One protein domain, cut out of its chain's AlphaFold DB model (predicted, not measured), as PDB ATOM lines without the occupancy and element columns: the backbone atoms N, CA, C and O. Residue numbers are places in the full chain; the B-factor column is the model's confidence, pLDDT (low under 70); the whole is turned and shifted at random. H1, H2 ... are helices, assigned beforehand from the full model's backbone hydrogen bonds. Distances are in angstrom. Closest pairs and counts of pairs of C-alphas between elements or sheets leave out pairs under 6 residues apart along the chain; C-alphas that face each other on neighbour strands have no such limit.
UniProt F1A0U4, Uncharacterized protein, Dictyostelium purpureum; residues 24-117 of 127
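What this domain is: This is residues 24 to 117 of the 127 residues of an uncharacterized protein of Dictyostelium purpureum (UniProt F1A0U4). One long helix, H2, makes the longest axis of a loose, elongated model, with a small head of short helices and loops at the end where H2 finishes and a short arm that folds back at the end where it begins. The head holds H3, H4 and the link of residues 65 to 77, and the closing stretch runs back beside the later part of H2 with residues 106 to 110 before it turns away towards Ser 117. The arm is H1 with the residues that follow it. The printed part has 94 residues with four named helices, in the order H1, H2, H3, H4, and no named strand; the class is all helix, though under half of the residues, 46 of 94, are in named elements. The radius of gyration of the C-alphas is 17.4 A, and the C-alphas span 54 by 35 by 20 A.

Where its parts are: H2, residues 38 to 64, is the longest helix, with 27 residues and 39.5 A from first to last C-alpha; it begins at C-alpha 38 (307.479, 313.997, 255.022) and ends at C-alpha 64 (316.905, 292.448, 286.730). H3, residues 78 to 86, measures 12.2 A. H4, residues 95 to 98, is 5.9 A long and ends at C-alpha 98 (315.212, 284.118, 287.501). H1, residues 24 to 29, is 7.6 A long.

How they stand to each other: H2 touches no helix. H2 and H3 are apart, but only just, with their closest C-alphas 8.4 A from each other. H2 and H4 are apart. H3 and H4 only just touch, with 3 pairs of C-alphas within 8 A; the closest are those of Val 81 and Ile 95, 6.7 A apart, and the centres are 10.9 A apart. H1 is apart from H2, H3 and H4. In H2 and H3 every O i to N i+4 pair is within hydrogen-bond range; in H1 it is 1 of 2, and H4 is too short for such a pair.

The domain as a whole: The two C-alphas farthest apart are those of Gly 35 and Glu 69, at 55.8 A; Glu 69 is in the long link of 13 residues from H2 to H3. The links from H1 to H2 and from H3 to H4 are short, each of 8 residues. Residues 99 to 117 are a stretch of 19 residues with no named element. The printed part has no cut. Its mean pLDDT is 80.4, and the residues under 70 are 24 to 35 and 115 to 117; H1 has a mean pLDDT of 47.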
ATOM      1  N   ASP A  24     321.020 295.127 257.078       48.09
ATOM      2  CA  ASP A  24     320.938 296.016 255.916       48.09
ATOM      3  C   ASP A  24     319.880 297.139 256.060       48.09
ATOM      4  O   ASP A  24     320.038 298.242 255.540       48.09
ATOM      5  N   PHE A  25     318.793 296.920 256.803       47.09
ATOM      6  CA  PHE A  25     317.710 297.884 256.997       47.09
ATOM      7  C   PHE A  25     318.162 299.123 257.770       47.09
ATOM      8  O   PHE A  25     317.798 300.237 257.389       47.09
ATOM      9  N   LEU A  26     318.944 298.958 258.841       49.56
ATOM     10  CA  LEU A  26     319.405 300.092 259.646       49.56
ATOM     11  C   LEU A  26     320.659 300.747 259.068       49.56
ATOM     12  O   LEU A  26     320.757 301.969 259.113       49.56
ATOM     13  N   TRP A  27     321.601 299.992 258.500       47.28
ATOM     14  CA  TRP A  27     322.840 300.592 257.995       47.28
ATOM     15  C   TRP A  27     322.675 301.259 256.620       47.28
ATOM     16  O   TRP A  27     323.201 302.360 256.439       47.28
ATOM     17  N   ASP A  28     321.879 300.693 255.704       46.00
ATOM     18  CA  ASP A  28     321.761 301.232 254.340       46.00
ATOM     19  C   ASP A  28     320.625 302.259 254.172       46.00
ATOM     20  O   ASP A  28     320.758 303.188 253.371       46.00
ATOM     21  N   ASN A  29     319.533 302.192 254.951       46.38
ATOM     22  CA  ASN A  29     318.411 303.139 254.793       46.38
ATOM     23  C   ASN A  29     318.532 304.430 255.618       46.38
ATOM     24  O   ASN A  29     317.904 305.422 255.248       46.38
ATOM     25  N   ILE A  30     319.345 304.476 256.689       51.81
ATOM     26  CA  ILE A  30     319.548 305.721 257.466       51.81
ATOM     27  C   ILE A  30     320.136 306.831 256.579       51.81
ATOM     28  O   ILE A  30     319.795 308.004 256.738       51.81
ATOM     29  N   PHE A  31     321.001 306.470 255.625       48.72
ATOM     30  CA  PHE A  31     321.772 307.432 254.832       48.72
ATOM     31  C   PHE A  31     321.291 307.599 253.382       48.72
ATOM     32  O   PHE A  31     321.732 308.533 252.711       48.72
ATOM     33  N   TYR A  32     320.338 306.783 252.911       48.00
ATOM     34  CA  TYR A  32     319.735 306.887 251.572       48.00
ATOM     35  C   TYR A  32     318.278 307.390 251.618       48.00
ATOM     36  O   TYR A  32     317.357 306.797 251.072       48.00
ATOM     37  N   MET A  33     318.058 308.560 252.222       57.19
ATOM     38  CA  MET A  33     316.743 309.237 252.289       57.19
ATOM     39  C   MET A  33     316.346 309.970 250.986       57.19
ATOM     40  O   MET A  33     315.484 310.854 250.988       57.19
ATOM     41  N   GLY A  34     316.982 309.649 249.858       51.62
ATOM     42  CA  GLY A  34     316.679 310.265 248.566       51.62
ATOM     43  C   GLY A  34     315.248 309.947 248.123       51.62
ATOM     44  O   GLY A  34     314.939 308.802 247.820       51.62
ATOM     45  N   GLY A  35     314.373 310.956 248.075       64.31
ATOM     46  CA  GLY A  35     312.972 310.795 247.655       64.31
ATOM     47  C   GLY A  35     311.982 310.420 248.768       64.31
ATOM     48  O   GLY A  35     310.814 310.180 248.470       64.31
ATOM     49  N   CYS A  36     312.404 310.402 250.039       70.75
ATOM     50  CA  CYS A  36     311.505 310.177 251.175       70.75
ATOM     51  C   CYS A  36     310.578 311.391 251.383       70.75
ATOM     52  O   CYS A  36     311.030 312.532 251.505       70.75
ATOM     53  N   THR A  37     309.264 311.153 251.402       81.25
ATOM     54  CA  THR A  37     308.251 312.170 251.725       81.25
ATOM     55  C   THR A  37     308.285 312.534 253.214       81.25
ATOM     56  O   THR A  37     308.868 311.825 254.032       81.25
ATOM     57  N   GLU A  38     307.619 313.627 253.602       82.56
ATOM     58  CA  GLU A  38     307.479 313.997 255.022       82.56
ATOM     59  C   GLU A  38     306.832 312.873 255.850       82.56
ATOM     60  O   GLU A  38     307.286 312.568 256.948       82.56
ATOM     61  N   GLU A  39     305.819 312.207 255.291       77.19
ATOM     62  CA  GLU A  39     305.174 311.043 255.903       77.19
ATOM     63  C   GLU A  39     306.166 309.887 256.108       77.19
ATOM     64  O   GLU A  39     306.233 309.302 257.188       77.19
ATOM     65  N   CYS A  40     306.993 309.604 255.098       76.62
ATOM     66  CA  CYS A  40     308.056 308.607 255.185       76.62
ATOM     67  C   CYS A  40     309.048 308.944 256.315       76.62
ATOM     68  O   CYS A  40     309.354 308.073 257.131       76.62
ATOM     69  N   ARG A  41     309.471 310.212 256.451       79.75
ATOM     70  CA  ARG A  41     310.365 310.645 257.540       79.75
ATOM     71  C   ARG A  41     309.732 310.433 258.914       79.75
ATOM     72  O   ARG A  41     310.407 309.963 259.826       79.75
ATOM     73  N   GLN A  42     308.460 310.790 259.079       83.00
ATOM     74  CA  GLN A  42     307.762 310.654 260.360       83.00
ATOM     75  C   GLN A  42     307.579 309.189 260.763       83.00
ATOM     76  O   GLN A  42     307.857 308.834 261.906       83.00
ATOM     77  N   ASN A  43     307.187 308.329 259.820       74.25
ATOM     78  CA  ASN A  43     307.081 306.890 260.060       74.25
ATOM     79  C   ASN A  43     308.437 306.282 260.437       74.25
ATOM     80  O   ASN A  43     308.509 305.428 261.318       74.25
ATOM     81  N   TYR A  44     309.513 306.764 259.815       78.12
ATOM     82  CA  TYR A  44     310.864 306.322 260.129       78.12
ATOM     83  C   TYR A  44     311.311 306.731 261.538       78.12
ATOM     84  O   TYR A  44     311.782 305.892 262.304       78.12
ATOM     85  N   ILE A  45     311.112 308.001 261.916       82.88
ATOM     86  CA  ILE A  45     311.396 308.483 263.278       82.88
ATOM     87  C   ILE A  45     310.617 307.658 264.302       82.88
ATOM     88  O   ILE A  45     311.204 307.181 265.270       82.88
ATOM     89  N   LYS A  46     309.326 307.420 264.053       80.06
ATOM     90  CA  LYS A  46     308.482 306.610 264.931       80.06
ATOM     91  C   LYS A  46     309.033 305.192 265.114       80.06
ATOM     92  O   LYS A  46     309.110 304.715 266.240       80.06
ATOM     93  N   ALA A  47     309.470 304.539 264.036       76.06
ATOM     94  CA  ALA A  47     310.073 303.210 264.115       76.06
ATOM     95  C   ALA A  47     311.378 303.208 264.937       76.06
ATOM     96  O   ALA A  47     311.623 302.281 265.708       76.06
ATOM     97  N   LEU A  48     312.205 304.254 264.816       80.50
ATOM     98  CA  LEU A  48     313.417 304.403 265.631       80.50
ATOM     99  C   LEU A  48     313.105 304.643 267.112       80.50
ATOM    100  O   LEU A  48     313.802 304.112 267.976       80.50
ATOM    101  N   GLU A  49     312.073 305.429 267.419       86.25
ATOM    102  CA  GLU A  49     311.611 305.650 268.792       86.25
ATOM    103  C   GLU A  49     311.094 304.345 269.415       86.25
ATOM    104  O   GLU A  49     311.518 303.985 270.517       86.25
ATOM    105  N   GLU A  50     310.272 303.591 268.678       78.94
ATOM    106  CA  GLU A  50     309.777 302.265 269.075       78.94
ATOM    107  C   GLU A  50     310.933 301.277 269.309       78.94
ATOM    108  O   GLU A  50     310.961 300.584 270.330       78.94
ATOM    109  N   LEU A  51     311.932 301.260 268.420       80.88
ATOM    110  CA  LEU A  51     313.133 300.437 268.576       80.88
ATOM    111  C   LEU A  51     313.926 300.833 269.828       80.88
ATOM    112  O   LEU A  51     314.299 299.973 270.624       80.88
ATOM    113  N   SER A  52     314.168 302.131 270.026       85.88
ATOM    114  CA  SER A  52     314.863 302.657 271.206       85.88
ATOM    115  C   SER A  52     314.175 302.216 272.501       85.88
ATOM    116  O   SER A  52     314.833 301.784 273.451       85.88
ATOM    117  N   ASP A  53     312.849 302.301 272.551       85.81
ATOM    118  CA  ASP A  53     312.085 301.906 273.728       85.81
ATOM    119  C   ASP A  53     312.114 300.395 273.963       85.81
ATOM    120  O   ASP A  53     312.286 299.945 275.102       85.81
ATOM    121  N   ALA A  54     312.072 299.603 272.893       82.88
ATOM    122  CA  ALA A  54     312.254 298.167 272.987       82.88
ATOM    123  C   ALA A  54     313.653 297.802 273.532       82.88
ATOM    124  O   ALA A  54     313.754 296.965 274.436       82.88
ATOM    125  N   ILE A  55     314.722 298.489 273.101       86.00
ATOM    126  CA  ILE A  55     316.083 298.314 273.649       86.00
ATOM    127  C   ILE A  55     316.117 298.635 275.149       86.00
ATOM    128  O   ILE A  55     316.668 297.861 275.937       86.00
ATOM    129  N   LYS A  56     315.511 299.749 275.583       89.25
ATOM    130  CA  LYS A  56     315.451 300.124 277.011       89.25
ATOM    131  C   LYS A  56     314.751 299.056 277.855       89.25
ATOM    132  O   LYS A  56     315.194 298.766 278.971       89.25
ATOM    133  N   GLY A  57     313.689 298.451 277.329       87.94
ATOM    134  CA  GLY A  57     313.004 297.349 277.995       87.94
ATOM    135  C   GLY A  57     313.892 296.109 278.140       87.94
ATOM    136  O   GLY A  57     314.020 295.577 279.241       87.94
ATOM    137  N   HIS A  58     314.617 295.723 277.087       88.00
ATOM    138  CA  HIS A  58     315.568 294.604 277.133       88.00
ATOM    139  C   HIS A  58     316.699 294.836 278.139       88.00
ATOM    140  O   HIS A  58     317.036 293.947 278.921       88.00
ATOM    141  N   ILE A  59     317.245 296.054 278.188       89.38
ATOM    142  CA  ILE A  59     318.230 296.444 279.204       89.38
ATOM    143  C   ILE A  59     317.653 296.267 280.615       89.38
ATOM    144  O   ILE A  59     318.351 295.786 281.509       89.38
ATOM    145  N   SER A  60     316.389 296.640 280.825       92.19
ATOM    146  CA  SER A  60     315.714 296.504 282.123       92.19
ATOM    147  C   SER A  60     315.523 295.036 282.519       92.19
ATOM    148  O   SER A  60     315.793 294.675 283.665       92.19
ATOM    149  N   ILE A  61     315.160 294.174 281.563       91.38
ATOM    150  CA  ILE A  61     315.106 292.718 281.755       91.38
ATOM    151  C   ILE A  61     316.482 292.209 282.189       91.38
ATOM    152  O   ILE A  61     316.601 291.650 283.274       91.38
ATOM    153  N   ILE A  62     317.540 292.480 281.418       91.06
ATOM    154  CA  ILE A  62     318.892 291.968 281.697       91.06
ATOM    155  C   ILE A  62     319.404 292.430 283.066       91.06
ATOM    156  O   ILE A  62     319.929 291.626 283.836       91.06
ATOM    157  N   LYS A  63     319.214 293.709 283.411       92.19
ATOM    158  CA  LYS A  63     319.616 294.257 284.717       92.19
ATOM    159  C   LYS A  63     318.891 293.612 285.895       92.19
ATOM    160  O   LYS A  63     319.409 293.652 287.009       92.19
ATOM    161  N   SER A  64     317.705 293.056 285.671       94.75
ATOM    162  CA  SER A  64     316.905 292.448 286.730       94.75
ATOM    163  C   SER A  64     317.156 290.950 286.919       94.75
ATOM    164  O   SER A  64     316.675 290.395 287.907       94.75
ATOM    165  N   ILE A  65     317.950 290.303 286.057       94.50
ATOM    166  CA  ILE A  65     318.296 288.880 286.178       94.50
ATOM    167  C   ILE A  65     319.084 288.622 287.474       94.50
ATOM    168  O   ILE A  65     320.048 289.321 287.802       94.50
ATOM    169  N   LYS A  66     318.680 287.589 288.215       94.44
ATOM    170  CA  LYS A  66     319.414 287.039 289.360       94.44
ATOM    171  C   LYS A  66     320.660 286.317 288.881       94.44
ATOM    172  O   LYS A  66     320.601 285.509 287.962       94.44
ATOM    173  N   LYS A  67     321.781 286.569 289.547       93.38
ATOM    174  CA  LYS A  67     322.998 285.781 289.348       93.38
ATOM    175  C   LYS A  67     322.871 284.449 290.084       93.38
ATOM    176  O   LYS A  67     322.276 284.400 291.160       93.38
ATOM    177  N   ASN A  68     323.464 283.410 289.516       90.75
ATOM    178  CA  ASN A  68     323.684 282.139 290.191       90.75
ATOM    179  C   ASN A  68     324.708 282.312 291.329       90.75
ATOM    180  O   ASN A  68     325.411 283.324 291.402       90.75
ATOM    181  N   GLU A  69     324.819 281.313 292.208       91.56
ATOM    182  CA  GLU A  69     325.756 281.336 293.346       91.56
ATOM    183  C   GLU A  69     327.224 281.492 292.916       91.56
ATOM    184  O   GLU A  69     328.022 282.101 293.624       91.56
ATOM    185  N   ASP A  70     327.571 280.994 291.728       91.38
ATOM    186  CA  ASP A  70     328.900 281.104 291.120       91.38
ATOM    187  C   ASP A  70     329.154 282.458 290.422       91.38
ATOM    188  O   ASP A  70     330.226 282.687 289.862       91.38
ATOM    189  N   GLY A  71     328.179 283.373 290.455       89.62
ATOM    190  CA  GLY A  71     328.244 284.692 289.834       89.62
ATOM    191  C   GLY A  71     327.884 284.726 288.346       89.62
ATOM    192  O   GLY A  71     327.856 285.818 287.769       89.62
ATOM    193  N   THR A  72     327.580 283.581 287.727       91.75
ATOM    194  CA  THR A  72     327.119 283.507 286.332       91.75
ATOM    195  C   THR A  72     325.664 283.957 286.192       91.75
ATOM    196  O   THR A  72     324.925 284.057 287.175       91.75
ATOM    197  N   LEU A  73     325.236 284.262 284.964       90.19
ATOM    198  CA  LEU A  73     323.828 284.521 284.665       90.19
ATOM    199  C   LEU A  73     323.145 283.226 284.202       90.19
ATOM    200  O   LEU A  73     323.735 282.480 283.417       90.19
ATOM    201  N   PRO A  74     321.909 282.954 284.650       89.50
ATOM    202  CA  PRO A  74     321.131 281.827 284.166       89.50
ATOM    203  C   PRO A  74     320.808 281.987 282.676       89.50
ATOM    204  O   PRO A  74     320.589 283.094 282.180       89.50
ATOM    205  N   SER A  75     320.732 280.860 281.968       87.06
ATOM    206  CA  SER A  75     320.241 280.838 280.593       87.06
ATOM    207  C   SER A  75     318.735 281.082 280.593       87.06
ATOM    208  O   SER A  75     317.973 280.256 281.093       87.06
ATOM    209  N   ILE A  76     318.313 282.200 280.011       88.50
ATOM    210  CA  ILE A  76     316.906 282.563 279.857       88.50
ATOM    211  C   ILE A  76     316.576 282.761 278.381       88.50
ATOM    212  O   ILE A  76     317.392 283.270 277.610       88.50
ATOM    213  N   TYR A  77     315.363 282.384 277.989       86.25
ATOM    214  CA  TYR A  77     314.845 282.675 276.662       86.25
ATOM    215  C   TYR A  77     313.943 283.909 276.729       86.25
ATOM    216  O   TYR A  77     312.962 283.926 277.469       86.25
ATOM    217  N   LEU A  78     314.257 284.954 275.958       86.38
ATOM    218  CA  LEU A  78     313.463 286.191 275.962       86.38
ATOM    219  C   LEU A  78     312.015 285.962 275.518       86.38
ATOM    220  O   LEU A  78     311.123 286.654 275.996       86.38
ATOM    221  N   GLY A  79     311.761 284.962 274.667       85.12
ATOM    222  CA  GLY A  79     310.396 284.583 274.303       85.12
ATOM    223  C   GLY A  79     309.555 284.163 275.512       85.12
ATOM    224  O   GLY A  79     308.381 284.514 275.566       85.12
ATOM    225  N   ASP A  80     310.156 283.514 276.516       86.88
ATOM    226  CA  ASP A  80     309.457 283.152 277.757       86.88
ATOM    227  C   ASP A  80     309.160 284.378 278.616       86.88
ATOM    228  O   ASP A  80     308.093 284.466 279.219       86.88
ATOM    229  N   VAL A  81     310.086 285.342 278.652       89.31
ATOM    230  CA  VAL A  81     309.896 286.613 279.362       89.31
ATOM    231  C   VAL A  81     308.761 287.405 278.722       89.31
ATOM    232  O   VAL A  81     307.875 287.874 279.429       89.31
ATOM    233  N   ASN A  82     308.747 287.504 277.390       89.25
ATOM    234  CA  ASN A  82     307.688 288.192 276.659       89.25
ATOM    235  C   ASN A  82     306.343 287.479 276.860       89.25
ATOM    236  O   ASN A  82     305.368 288.121 277.234       89.25
ATOM    237  N   ALA A  83     306.298 286.148 276.723       86.12
ATOM    238  CA  ALA A  83     305.075 285.376 276.936       86.12
ATOM    239  C   ALA A  83     304.535 285.517 278.369       86.12
ATOM    240  O   ALA A  83     303.331 285.687 278.576       86.12
ATOM    241  N   PHE A  84     305.431 285.522 279.361       89.56
ATOM    242  CA  PHE A  84     305.091 285.798 280.755       89.56
ATOM    243  C   PHE A  84     304.720 287.253 281.012       89.56
ATOM    244  O   PHE A  84     304.007 287.526 281.960       89.56
ATOM    245  N   TYR A  85     305.174 288.215 280.224       87.50
ATOM    246  CA  TYR A  85     304.725 289.592 280.391       87.50
ATOM    247  C   TYR A  85     303.335 289.803 279.775       87.50
ATOM    248  O   TYR A  85     302.507 290.523 280.331       87.50
ATOM    249  N   GLU A  86     303.052 289.136 278.655       87.25
ATOM    250  CA  GLU A  86     301.806 289.269 277.890       87.25
ATOM    251  C   GLU A  86     300.676 288.340 278.350       87.25
ATOM    252  O   GLU A  86     299.525 288.505 277.944       87.25
ATOM    253  N   GLY A  87     300.969 287.374 279.220       84.19
ATOM    254  CA  GLY A  87     299.981 286.398 279.691       84.19
ATOM    255  C   GLY A  87     299.585 285.395 278.619       84.19
ATOM    256  O   GLY A  87     298.463 284.892 278.627       84.19
ATOM    257  N   THR A  88     300.495 285.126 277.684       82.88
ATOM    258  CA  THR A  88     300.312 284.133 276.625       82.88
ATOM    259  C   THR A  88     300.871 282.777 277.072       82.88
ATOM    260  O   THR A  88     301.092 282.551 278.259       82.88
ATOM    261  N   ASN A  89     301.016 281.808 276.164       74.62
ATOM    262  CA  ASN A  89     301.388 280.440 276.528       74.62
ATOM    263  C   ASN A  89     302.844 280.364 277.029       74.62
ATOM    264  O   ASN A  89     303.780 280.290 276.236       74.62
ATOM    265  N   ILE A  90     303.022 280.401 278.351       72.44
ATOM    266  CA  ILE A  90     304.332 280.391 279.004       72.44
ATOM    267  C   ILE A  90     304.935 278.982 278.914       72.44
ATOM    268  O   ILE A  90     304.447 278.056 279.564       72.44
ATOM    269  N   MET A  91     306.027 278.818 278.159       73.00
ATOM    270  CA  MET A  91     306.747 277.536 278.102       73.00
ATOM    271  C   MET A  91     307.500 277.241 279.406       73.00
ATOM    272  O   MET A  91     307.555 276.089 279.836       73.00
ATOM    273  N   ASN A  92     308.037 278.274 280.064       78.00
ATOM    274  CA  ASN A  92     308.702 278.159 281.361       78.00
ATOM    275  C   ASN A  92     307.876 278.812 282.491       78.00
ATOM    276  O   ASN A  92     308.014 280.014 282.736       78.00
ATOM    277  N   PRO A  93     307.037 278.053 283.222       78.94
ATOM    278  CA  PRO A  93     306.153 278.610 284.252       78.94
ATOM    279  C   PRO A  93     306.896 279.234 285.446       78.94
ATOM    280  O   PRO A  93     306.281 279.949 286.236       78.94
ATOM    281  N   ASN A  94     308.204 278.987 285.566       87.75
ATOM    282  CA  ASN A  94     309.057 279.485 286.642       87.75
ATOM    283  C   ASN A  94     309.965 280.636 286.178       87.75
ATOM    284  O   ASN A  94     310.919 280.986 286.866       87.75
ATOM    285  N   ILE A  95     309.696 281.248 285.017       90.44
ATOM    286  CA  ILE A  95     310.547 282.310 284.462       90.44
ATOM    287  C   ILE A  95     310.738 283.496 285.426       90.44
ATOM    288  O   ILE A  95     311.810 284.086 285.470       90.44
ATOM    289  N   GLN A  96     309.744 283.794 286.267       92.12
ATOM    290  CA  GLN A  96     309.824 284.828 287.303       92.12
ATOM    291  C   GLN A  96     310.931 284.568 288.346       92.12
ATOM    292  O   GLN A  96     311.502 285.516 288.892       92.12
ATOM    293  N   ASP A  97     311.274 283.308 288.622       93.38
ATOM    294  CA  ASP A  97     312.243 282.959 289.667       93.38
ATOM    295  C   ASP A  97     313.660 283.427 289.318       93.38
ATOM    296  O   ASP A  97     314.456 283.699 290.219       93.38
ATOM    297  N   PHE A  98     313.937 283.625 288.024       93.81
ATOM    298  CA  PHE A  98     315.212 284.118 287.501       93.81
ATOM    299  C   PHE A  98     315.408 285.632 287.662       93.81
ATOM    300  O   PHE A  98     316.476 286.134 287.324       93.81
ATOM    301  N   PHE A  99     314.426 286.371 288.191       95.00
ATOM    302  CA  PHE A  99     314.478 287.833 288.288       95.00
ATOM    303  C   PHE A  99     314.388 288.335 289.732       95.00
ATOM    304  O   PHE A  99     313.706 287.759 290.579       95.00
ATOM    305  N   ASN A 100     315.097 289.432 290.014       94.81
ATOM    306  CA  ASN A 100     315.095 290.165 291.289       94.81
ATOM    307  C   ASN A 100     313.870 291.068 291.466       94.81
ATOM    308  O   ASN A 100     313.617 291.556 292.565       94.81
ATOM    309  N   VAL A 101     313.139 291.307 290.383       93.69
ATOM    310  CA  VAL A 101     311.925 292.120 290.347       93.69
ATOM    311  C   VAL A 101     310.793 291.277 289.784       93.69
ATOM    312  O   VAL A 101     311.043 290.320 289.049       93.69
ATOM    313  N   ASN A 102     309.552 291.641 290.088       91.31
ATOM    314  CA  ASN A 102     308.412 291.088 289.374       91.31
ATOM    315  C   ASN A 102     308.476 291.555 287.913       91.31
ATOM    316  O   ASN A 102     308.533 292.754 287.650       91.31
ATOM    317  N   LEU A 103     308.473 290.619 286.963       90.19
ATOM    318  CA  LEU A 103     308.521 290.927 285.534       90.19
ATOM    319  C   LEU A 103     307.357 291.828 285.115       90.19
ATOM    320  O   LEU A 103     307.520 292.668 284.238       90.19
ATOM    321  N   LEU A 104     306.206 291.709 285.781       90.31
ATOM    322  CA  LEU A 104     305.036 292.543 285.526       90.31
ATOM    323  C   LEU A 104     305.220 293.995 285.981       90.31
ATOM    324  O   LEU A 104     304.481 294.861 285.520       90.31
ATOM    325  N   ASP A 105     306.177 294.278 286.860       90.88
ATOM    326  CA  ASP A 105     306.474 295.643 287.305       90.88
ATOM    327  C   ASP A 105     307.446 296.359 286.355       90.88
ATOM    328  O   ASP A 105     307.649 297.569 286.468       90.88
ATOM    329  N   LEU A 106     308.035 295.638 285.391       89.06
ATOM    330  CA  LEU A 106     308.833 296.246 284.333       89.06
ATOM    331  C   LEU A 106     307.936 297.046 283.388       89.06
ATOM    332  O   LEU A 106     306.835 296.628 283.046       89.06
ATOM    333  N   ASN A 107     308.433 298.186 282.914       86.50
ATOM    334  CA  ASN A 107     307.775 298.940 281.855       86.50
ATOM    335  C   ASN A 107     308.325 298.499 280.493       86.50
ATOM    336  O   ASN A 107     309.321 299.041 280.014       86.50
ATOM    337  N   LEU A 108     307.695 297.488 279.895       86.06
ATOM    338  CA  LEU A 108     308.030 296.998 278.557       86.06
ATOM    339  C   LEU A 108     307.026 297.569 277.551       86.06
ATOM    340  O   LEU A 108     306.054 296.911 277.197       86.06
ATOM    341  N   SER A 109     307.240 298.811 277.111       82.75
ATOM    342  CA  SER A 109     306.306 299.549 276.236       82.75
ATOM    343  C   SER A 109     306.063 298.893 274.872       82.75
ATOM    344  O   SER A 109     305.030 299.132 274.252       82.75
ATOM    345  N   TYR A 110     306.986 298.043 274.422       79.00
ATOM    346  CA  TYR A 110     306.872 297.263 273.190       79.00
ATOM    347  C   TYR A 110     305.996 296.006 273.338       79.00
ATOM    348  O   TYR A 110     305.714 295.346 272.341       79.00
ATOM    349  N   LEU A 111     305.557 295.669 274.558       82.62
ATOM    350  CA  LEU A 111     304.694 294.523 274.845       82.62
ATOM    351  C   LEU A 111     303.390 294.961 275.497       82.62
ATOM    352  O   LEU A 111     303.325 295.915 276.276       82.62
ATOM    353  N   LYS A 112     302.331 294.194 275.246       82.75
ATOM    354  CA  LYS A 112     301.056 294.397 275.935       82.75
ATOM    355  C   LYS A 112     301.067 293.620 277.239       82.75
ATOM    356  O   LYS A 112     300.999 292.401 277.218       82.75
ATOM    357  N   LYS A 113     301.098 294.313 278.378       84.12
ATOM    358  CA  LYS A 113     301.009 293.653 279.687       84.12
ATOM    359  C   LYS A 113     299.725 292.818 279.776       84.12
ATOM    360  O   LYS A 113     298.623 293.344 279.621       84.12
ATOM    361  N   GLY A 114     299.885 291.523 280.024       73.75
ATOM    362  CA  GLY A 114     298.793 290.568 280.140       73.75
ATOM    363  C   GLY A 114     297.983 290.751 281.415       73.75
ATOM    364  O   GLY A 114     298.493 291.195 282.448       73.75
ATOM    365  N   SER A 115     296.708 290.359 281.374       60.69
ATOM    366  CA  SER A 115     295.897 290.223 282.582       60.69
ATOM    367  C   SER A 115     296.157 288.860 283.223       60.69
ATOM    368  O   SER A 115     295.487 287.873 282.908       60.69
ATOM    369  N   PHE A 116     297.112 288.795 284.147       60.97
ATOM    370  CA  PHE A 116     297.264 287.639 285.029       60.97
ATOM    371  C   PHE A 116     296.122 287.663 286.032       60.97
ATOM    372  O   PHE A 116     296.216 288.265 287.098       60.97
ATOM    373  N   SER A 117     294.999 287.044 285.680       43.25
ATOM    374  CA  SER A 117     294.018 286.690 286.699       43.25
ATOM    375  C   SER A 117     294.718 285.736 287.666       43.25
ATOM    376  O   SER A 117     295.260 284.727 287.223       43.25
TER     377      SER A 117